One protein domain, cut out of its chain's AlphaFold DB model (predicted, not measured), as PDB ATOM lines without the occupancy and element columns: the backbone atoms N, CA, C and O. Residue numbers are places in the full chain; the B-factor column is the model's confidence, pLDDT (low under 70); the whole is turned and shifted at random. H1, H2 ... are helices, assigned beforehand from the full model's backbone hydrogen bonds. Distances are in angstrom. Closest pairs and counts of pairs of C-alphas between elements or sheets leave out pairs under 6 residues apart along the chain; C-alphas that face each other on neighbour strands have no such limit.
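What this domain is: This is residues 212 to 267 of the 311 residues of an uncharacterized protein of Hypocrea atroviridis (strain ATCC 20476 / IMI 206040) (UniProt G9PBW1). Going from the first residue, you trace an open, flat C-shaped frame with an empty middle: the short helices H1 and H2 make one arm, H3 and the stretch after it make the side, and the long helix H4 folds back as the other arm. No helix packs on another. The printed part has 56 residues with four named helices, H1, H2, H3 and H4 in chain order, and no named strand; its class is all helix. It is only just loose, close to extended, with a radius of gyration of the C-alphas of 15.3 A and spans of 36 by 33 by 12 A.

Where its parts are: Find C-alpha 212 at (76.112, 224.177, 221.378); there H1 begins, residues 212 to 219, 11.3 A long. H2 follows at residues 221 to 224, 4.9 A long. H3 is residues 230 to 236, 9.8 A long. Look next at C-alpha 245 at (94.611, 254.637, 220.401), from which H4, residues 245 to 266, runs 31.4 A to C-alpha 266 at (76.888, 234.601, 236.900).

How they stand to each other: Look first at Leu 216 and Ala 222, the closest C-alphas of H1 and H2, 7.4 A apart; these helices are close but not clearly touching. H3 is apart from H1, H2 and H4. H4 is apart from H1 and H2 as well, and its residues 252 to 266 stand free. In H1, H3 and H4 every O i to N i+4 pair is within hydrogen-bond range; H2 is too short for such a pair.

The domain as a whole: The two C-alphas farthest apart are those of Arg 214 and His 243, at 39.8 A. The links H1 to H2 and H2 to H3 are tight, and H3 to H4 is short. The printed part has no cut. In the B-factor column the mean pLDDT of the printed part is 73.7; 17 residues are under 70, among them 212 to 218 and 265 to 267.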
ATOM      1  N   ALA A 212      75.336 223.002 221.777       52.69
ATOM      2  CA  ALA A 212      76.112 224.177 221.378       52.69
ATOM      3  C   ALA A 212      75.801 224.612 219.930       52.69
ATOM      4  O   ALA A 212      75.780 225.811 219.635       52.69
ATOM      5  N   ASP A 213      75.461 223.656 219.057       53.09
ATOM      6  CA  ASP A 213      75.140 223.912 217.651       53.09
ATOM      7  C   ASP A 213      73.794 224.633 217.496       53.09
ATOM      8  O   ASP A 213      73.627 225.433 216.581       53.09
ATOM      9  N   ARG A 214      72.845 224.480 218.435       56.06
ATOM     10  CA  ARG A 214      71.541 225.174 218.365       56.06
ATOM     11  C   ARG A 214      71.656 226.686 218.537       56.06
ATOM     12  O   ARG A 214      70.961 227.438 217.851       56.06
ATOM     13  N   TRP A 215      72.509 227.142 219.453       62.94
ATOM     14  CA  TRP A 215      72.769 228.574 219.615       62.94
ATOM     15  C   TRP A 215      73.548 229.115 218.416       62.94
ATOM     16  O   TRP A 215      73.134 230.122 217.842       62.94
ATOM     17  N   LEU A 216      74.592 228.401 217.973       60.25
ATOM     18  CA  LEU A 216      75.390 228.762 216.796       60.25
ATOM     19  C   LEU A 216      74.549 228.839 215.509       60.25
ATOM     20  O   LEU A 216      74.709 229.777 214.726       60.25
ATOM     21  N   ASN A 217      73.590 227.930 215.329       63.62
ATOM     22  CA  ASN A 217      72.644 227.953 214.212       63.62
ATOM     23  C   ASN A 217      71.658 229.118 214.316       63.62
ATOM     24  O   ASN A 217      71.295 229.710 213.300       63.62
ATOM     25  N   ARG A 218      71.270 229.521 215.532       65.06
ATOM     26  CA  ARG A 218      70.407 230.692 215.729       65.06
ATOM     27  C   ARG A 218      71.114 232.009 215.424       65.06
ATOM     28  O   ARG A 218      70.473 232.917 214.901       65.06
ATOM     29  N   VAL A 219      72.398 232.122 215.754       70.19
ATOM     30  CA  VAL A 219      73.186 233.323 215.448       70.19
ATOM     31  C   VAL A 219      73.725 233.326 214.011       70.19
ATOM     32  O   VAL A 219      74.153 234.369 213.529       70.19
ATOM     33  N   GLY A 220      73.690 232.186 213.310       69.44
ATOM     34  CA  GLY A 220      73.943 232.092 211.868       69.44
ATOM     35  C   GLY A 220      75.402 232.284 211.444       69.44
ATOM     36  O   GLY A 220      75.683 232.411 210.254       69.44
ATOM     37  N   TRP A 221      76.353 232.293 212.382       72.12
ATOM     38  CA  TRP A 221      77.760 232.620 212.105       72.12
ATOM     39  C   TRP A 221      78.390 231.687 211.078       72.12
ATOM     40  O   TRP A 221      79.104 232.141 210.190       72.12
ATOM     41  N   ALA A 222      78.075 230.394 211.146       67.81
ATOM     42  CA  ALA A 222      78.588 229.428 210.185       67.81
ATOM     43  C   ALA A 222      78.055 229.668 208.760       67.81
ATOM     44  O   ALA A 222      78.739 229.347 207.797       67.81
ATOM     45  N   ALA A 223      76.868 230.269 208.610       69.56
ATOM     46  CA  ALA A 223      76.353 230.697 207.310       69.56
ATOM     47  C   ALA A 223      77.018 232.002 206.843       69.56
ATOM     48  O   ALA A 223      77.355 232.128 205.670       69.56
ATOM     49  N   HIS A 224      77.250 232.949 207.757       73.31
ATOM     50  CA  HIS A 224      77.893 234.229 207.446       73.31
ATOM     51  C   HIS A 224      79.383 234.105 207.105       73.31
ATOM     52  O   HIS A 224      79.898 234.910 206.336       73.31
ATOM     53  N   LEU A 225      80.068 233.103 207.658       74.75
ATOM     54  CA  LEU A 225      81.508 232.890 207.486       74.75
ATOM     55  C   LEU A 225      81.847 231.714 206.560       74.75
ATOM     56  O   LEU A 225      83.016 231.359 206.433       74.75
ATOM     57  N   LYS A 226      80.845 231.118 205.906       70.00
ATOM     58  CA  LYS A 226      80.990 229.910 205.081       70.00
ATOM     59  C   LYS A 226      82.026 230.051 203.962       70.00
ATOM     60  O   LYS A 226      82.740 229.097 203.675       70.00
ATOM     61  N   ASP A 227      82.111 231.235 203.360       71.50
ATOM     62  CA  ASP A 227      83.005 231.527 202.233       71.50
ATOM     63  C   ASP A 227      84.206 232.396 202.642       71.50
ATOM     64  O   ASP A 227      84.962 232.865 201.791       71.50
ATOM     65  N   VAL A 228      84.383 232.637 203.946       70.62
ATOM     66  CA  VAL A 228      85.497 233.430 204.464       70.62
ATOM     67  C   VAL A 228      86.678 232.506 204.733       70.62
ATOM     68  O   VAL A 228      86.561 231.517 205.462       70.62
ATOM     69  N   ASP A 229      87.825 232.837 204.142       71.44
ATOM     70  CA  ASP A 229      89.065 232.107 204.378       71.44
ATOM     71  C   ASP A 229      89.515 232.257 205.840       71.44
ATOM     72  O   ASP A 229      89.469 233.337 206.443       71.44
ATOM     73  N   ARG A 230      89.943 231.142 206.433       66.69
ATOM     74  CA  ARG A 230      90.294 231.095 207.852       66.69
ATOM     75  C   ARG A 230      91.561 231.895 208.165       66.69
ATOM     76  O   ARG A 230      91.652 232.442 209.265       66.69
ATOM     77  N   ASP A 231      92.501 232.005 207.229       69.38
ATOM     78  CA  ASP A 231      93.717 232.800 207.411       69.38
ATOM     79  C   ASP A 231      93.379 234.298 207.430       69.38
ATOM     80  O   ASP A 231      93.999 235.069 208.165       69.38
ATOM     81  N   ASP A 232      92.362 234.725 206.681       70.88
ATOM     82  CA  ASP A 232      91.899 236.116 206.688       70.88
ATOM     83  C   ASP A 232      91.171 236.478 207.989       70.88
ATOM     84  O   ASP A 232      91.387 237.564 208.534       70.88
ATOM     85  N   LEU A 233      90.408 235.544 208.566       72.94
ATOM     86  CA  LEU A 233      89.867 235.706 209.920       72.94
ATOM     87  C   LEU A 233      90.980 235.799 210.966       72.94
ATOM     88  O   LEU A 233      90.914 236.647 211.851       72.94
ATOM     89  N   GLN A 234      92.030 234.979 210.863       66.38
ATOM     90  CA  GLN A 234      93.159 235.055 211.795       66.38
ATOM     91  C   GLN A 234      93.897 236.394 211.707       66.38
ATOM     92  O   GLN A 234      94.269 236.951 212.739       66.38
ATOM     93  N   LYS A 235      94.055 236.958 210.503       73.62
ATOM     94  CA  LYS A 235      94.616 238.308 210.327       73.62
ATOM     95  C   LYS A 235      93.733 239.388 210.953       73.62
ATOM     96  O   LYS A 235      94.262 240.370 211.470       73.62
ATOM     97  N   ALA A 236      92.411 239.213 210.926       68.50
ATOM     98  CA  ALA A 236      91.466 240.139 211.548       68.50
ATOM     99  C   ALA A 236      91.517 240.114 213.089       68.50
ATOM    100  O   ALA A 236      91.140 241.094 213.721       68.50
ATOM    101  N   VAL A 237      92.030 239.033 213.688       70.31
ATOM    102  CA  VAL A 237      92.228 238.880 215.143       70.31
ATOM    103  C   VAL A 237      93.645 239.311 215.565       70.31
ATOM    104  O   VAL A 237      94.129 238.944 216.636       70.31
ATOM    105  N   ARG A 238      94.357 240.097 214.739       77.81
ATOM    106  CA  ARG A 238      95.672 240.616 215.138       77.81
ATOM    107  C   ARG A 238      95.555 241.464 216.418       77.81
ATOM    108  O   ARG A 238      94.563 242.181 216.573       77.81
ATOM    109  N   PRO A 239      96.550 241.409 217.321       75.94
ATOM    110  CA  PRO A 239      96.556 242.244 218.516       75.94
ATOM    111  C   PRO A 239      96.466 243.731 218.155       75.94
ATOM    112  O   PRO A 239      97.095 244.165 217.190       75.94
ATOM    113  N   ILE A 240      95.705 244.495 218.942       78.12
ATOM    114  CA  ILE A 240      95.615 245.954 218.803       78.12
ATOM    115  C   ILE A 240      96.970 246.555 219.186       78.12
ATOM    116  O   ILE A 240      97.488 246.283 220.272       78.12
ATOM    117  N   GLU A 241      97.551 247.366 218.306       80.12
ATOM    118  CA  GLU A 241      98.890 247.926 218.512       80.12
ATOM    119  C   GLU A 241      98.852 249.229 219.335       80.12
ATOM    120  O   GLU A 241      97.838 249.923 219.394       80.12
ATOM    121  N   GLU A 242      99.972 249.598 219.973       75.69
ATOM    122  CA  GLU A 242     100.062 250.768 220.875       75.69
ATOM    123  C   GLU A 242      99.712 252.108 220.206       75.69
ATOM    124  O   GLU A 242      99.295 253.055 220.869       75.69
ATOM    125  N   HIS A 243      99.863 252.188 218.885       81.69
ATOM    126  CA  HIS A 243      99.582 253.391 218.110       81.69
ATOM    127  C   HIS A 243      98.101 253.519 217.699       81.69
ATOM    128  O   HIS A 243      97.684 254.575 217.224       81.69
ATOM    129  N   GLU A 244      97.286 252.477 217.896       82.56
ATOM    130  CA  GLU A 244      95.871 252.426 217.510       82.56
ATOM    131  C   GLU A 244      94.965 252.868 218.674       82.56
ATOM    132  O   GLU A 244      94.079 252.146 219.135       82.56
ATOM    133  N   VAL A 245      95.193 254.093 219.158       84.38
ATOM    134  CA  VAL A 245      94.611 254.637 220.401       84.38
ATOM    135  C   VAL A 245      93.075 254.593 220.428       84.38
ATOM    136  O   VAL A 245      92.475 254.330 221.469       84.38
ATOM    137  N   GLU A 246      92.409 254.820 219.295       86.44
ATOM    138  CA  GLU A 246      90.941 254.777 219.223       86.44
ATOM    139  C   GLU A 246      90.390 253.347 219.301       86.44
ATOM    140  O   GLU A 246      89.372 253.109 219.952       86.44
ATOM    141  N   LEU A 247      91.096 252.375 218.716       81.44
ATOM    142  CA  LEU A 247      90.700 250.969 218.775       81.44
ATOM    143  C   LEU A 247      90.886 250.408 220.191       81.44
ATOM    144  O   LEU A 247      90.033 249.665 220.668       81.44
ATOM    145  N   GLN A 248      91.934 250.840 220.901       82.12
ATOM    146  CA  GLN A 248      92.135 250.517 222.318       82.12
ATOM    147  C   GLN A 248      91.009 251.061 223.205       82.12
ATOM    148  O   GLN A 248      90.500 250.342 224.064       82.12
ATOM    149  N   LYS A 249      90.577 252.312 222.984       84.06
ATOM    150  CA  LYS A 249      89.444 252.902 223.718       84.06
ATOM    151  C   LYS A 249      88.147 252.142 223.453       84.06
ATOM    152  O   LYS A 249      87.411 251.858 224.392       84.06
ATOM    153  N   MET A 250      87.873 251.799 222.193       86.62
ATOM    154  CA  MET A 250      86.701 250.996 221.839       86.62
ATOM    155  C   MET A 250      86.750 249.616 222.498       86.62
ATOM    156  O   MET A 250      85.761 249.193 223.090       86.62
ATOM    157  N   TRP A 251      87.903 248.945 222.443       83.12
ATOM    158  CA  TRP A 251      88.100 247.640 223.067       83.12
ATOM    159  C   TRP A 251      87.856 247.681 224.577       83.12
ATOM    160  O   TRP A 251      87.106 246.857 225.086       83.12
ATOM    161  N   ALA A 252      88.391 248.685 225.277       81.94
ATOM    162  CA  ALA A 252      88.186 248.852 226.715       81.94
ATOM    163  C   ALA A 252      86.700 249.001 227.092       81.94
ATOM    164  O   ALA A 252      86.255 248.457 228.101       81.94
ATOM    165  N   VAL A 253      85.914 249.706 226.268       88.69
ATOM    166  CA  VAL A 253      84.462 249.826 226.471       88.69
ATOM    167  C   VAL A 253      83.762 248.483 226.253       88.69
ATOM    168  O   VAL A 253      82.891 248.117 227.041       88.69
ATOM    169  N   PHE A 254      84.133 247.734 225.211       84.12
ATOM    170  CA  PHE A 254      83.569 246.404 224.966       84.12
ATOM    171  C   PHE A 254      83.875 245.428 226.101       84.12
ATOM    172  O   PHE A 254      82.966 244.729 226.545       84.12
ATOM    173  N   ASP A 255      85.111 245.424 226.596       82.00
ATOM    174  CA  ASP A 255      85.546 244.560 227.696       82.00
ATOM    175  C   ASP A 255      84.746 244.865 228.970       82.00
ATOM    176  O   ASP A 255      84.148 243.977 229.571       82.00
ATOM    177  N   GLN A 256      84.574 246.151 229.296       83.75
ATOM    178  CA  GLN A 256      83.765 246.580 230.437       83.75
ATOM    179  C   GLN A 256      82.293 246.142 230.330       83.75
ATOM    180  O   GLN A 256      81.673 245.748 231.326       83.75
ATOM    181  N   VAL A 257      81.702 246.223 229.134       90.75
ATOM    182  CA  VAL A 257      80.322 245.771 228.892       90.75
ATOM    183  C   VAL A 257      80.218 244.251 229.023       90.75
ATOM    184  O   VAL A 257      79.261 243.765 229.631       90.75
ATOM    185  N   LEU A 258      81.190 243.506 228.491       78.75
ATOM    186  CA  LEU A 258      81.243 242.048 228.594       78.75
ATOM    187  C   LEU A 258      81.407 241.594 230.043       78.75
ATOM    188  O   LEU A 258      80.633 240.749 230.491       78.75
ATOM    189  N   ASP A 259      82.317 242.206 230.797       79.62
ATOM    190  CA  ASP A 259      82.516 241.933 232.221       79.62
ATOM    191  C   ASP A 259      81.244 242.196 233.025       79.62
ATOM    192  O   ASP A 259      80.834 241.383 233.857       79.62
ATOM    193  N   THR A 260      80.559 243.305 232.737       81.19
ATOM    194  CA  THR A 260      79.284 243.638 233.384       81.19
ATOM    195  C   THR A 260      78.212 242.603 233.048       81.19
ATOM    196  O   THR A 260      77.497 242.133 233.937       81.19
ATOM    197  N   ALA A 261      78.097 242.211 231.778       73.56
ATOM    198  CA  ALA A 261      77.147 241.195 231.343       73.56
ATOM    199  C   ALA A 261      77.445 239.831 231.984       73.56
ATOM    200  O   ALA A 261      76.521 239.159 232.447       73.56
ATOM    201  N   TYR A 262      78.721 239.452 232.073       70.12
ATOM    202  CA  TYR A 262      79.159 238.209 232.693       70.12
ATOM    203  C   TYR A 262      78.883 238.208 234.198       70.12
ATOM    204  O   TYR A 262      78.290 237.263 234.710       70.12
ATOM    205  N   ALA A 263      79.199 239.297 234.902       73.62
ATOM    206  CA  ALA A 263      78.900 239.452 236.325       73.62
ATOM    207  C   ALA A 263      77.392 239.354 236.614       73.62
ATOM    208  O   ALA A 263      76.981 238.704 237.575       73.62
ATOM    209  N   VAL A 264      76.547 239.951 235.765       74.25
ATOM    210  CA  VAL A 264      75.084 239.844 235.883       74.25
ATOM    211  C   VAL A 264      74.596 238.427 235.581       74.25
ATOM    212  O   VAL A 264      73.703 237.941 236.274       74.25
ATOM    213  N   ALA A 265      75.159 237.759 234.574       67.62
ATOM    214  CA  ALA A 265      74.781 236.399 234.203       67.62
ATOM    215  C   ALA A 265      75.174 235.375 235.280       67.62
ATOM    216  O   ALA A 265      74.350 234.549 235.660       67.62
ATOM    217  N   VAL A 266      76.388 235.476 235.826       62.44
ATOM    218  CA  VAL A 266      76.888 234.601 236.900       62.44
ATOM    219  C   VAL A 266      76.134 234.841 238.210       62.44
ATOM    220  O   VAL A 266      75.785 233.886 238.896       62.44
ATOM    221  N   ASN A 267      75.778 236.089 238.532       59.34
ATOM    222  CA  ASN A 267      74.947 236.386 239.709       59.34
ATOM    223  C   ASN A 267      73.476 235.963 239.556       59.34
ATOM    224  O   ASN A 267      72.731 235.993 240.534       59.34
TER     225      ASN A 267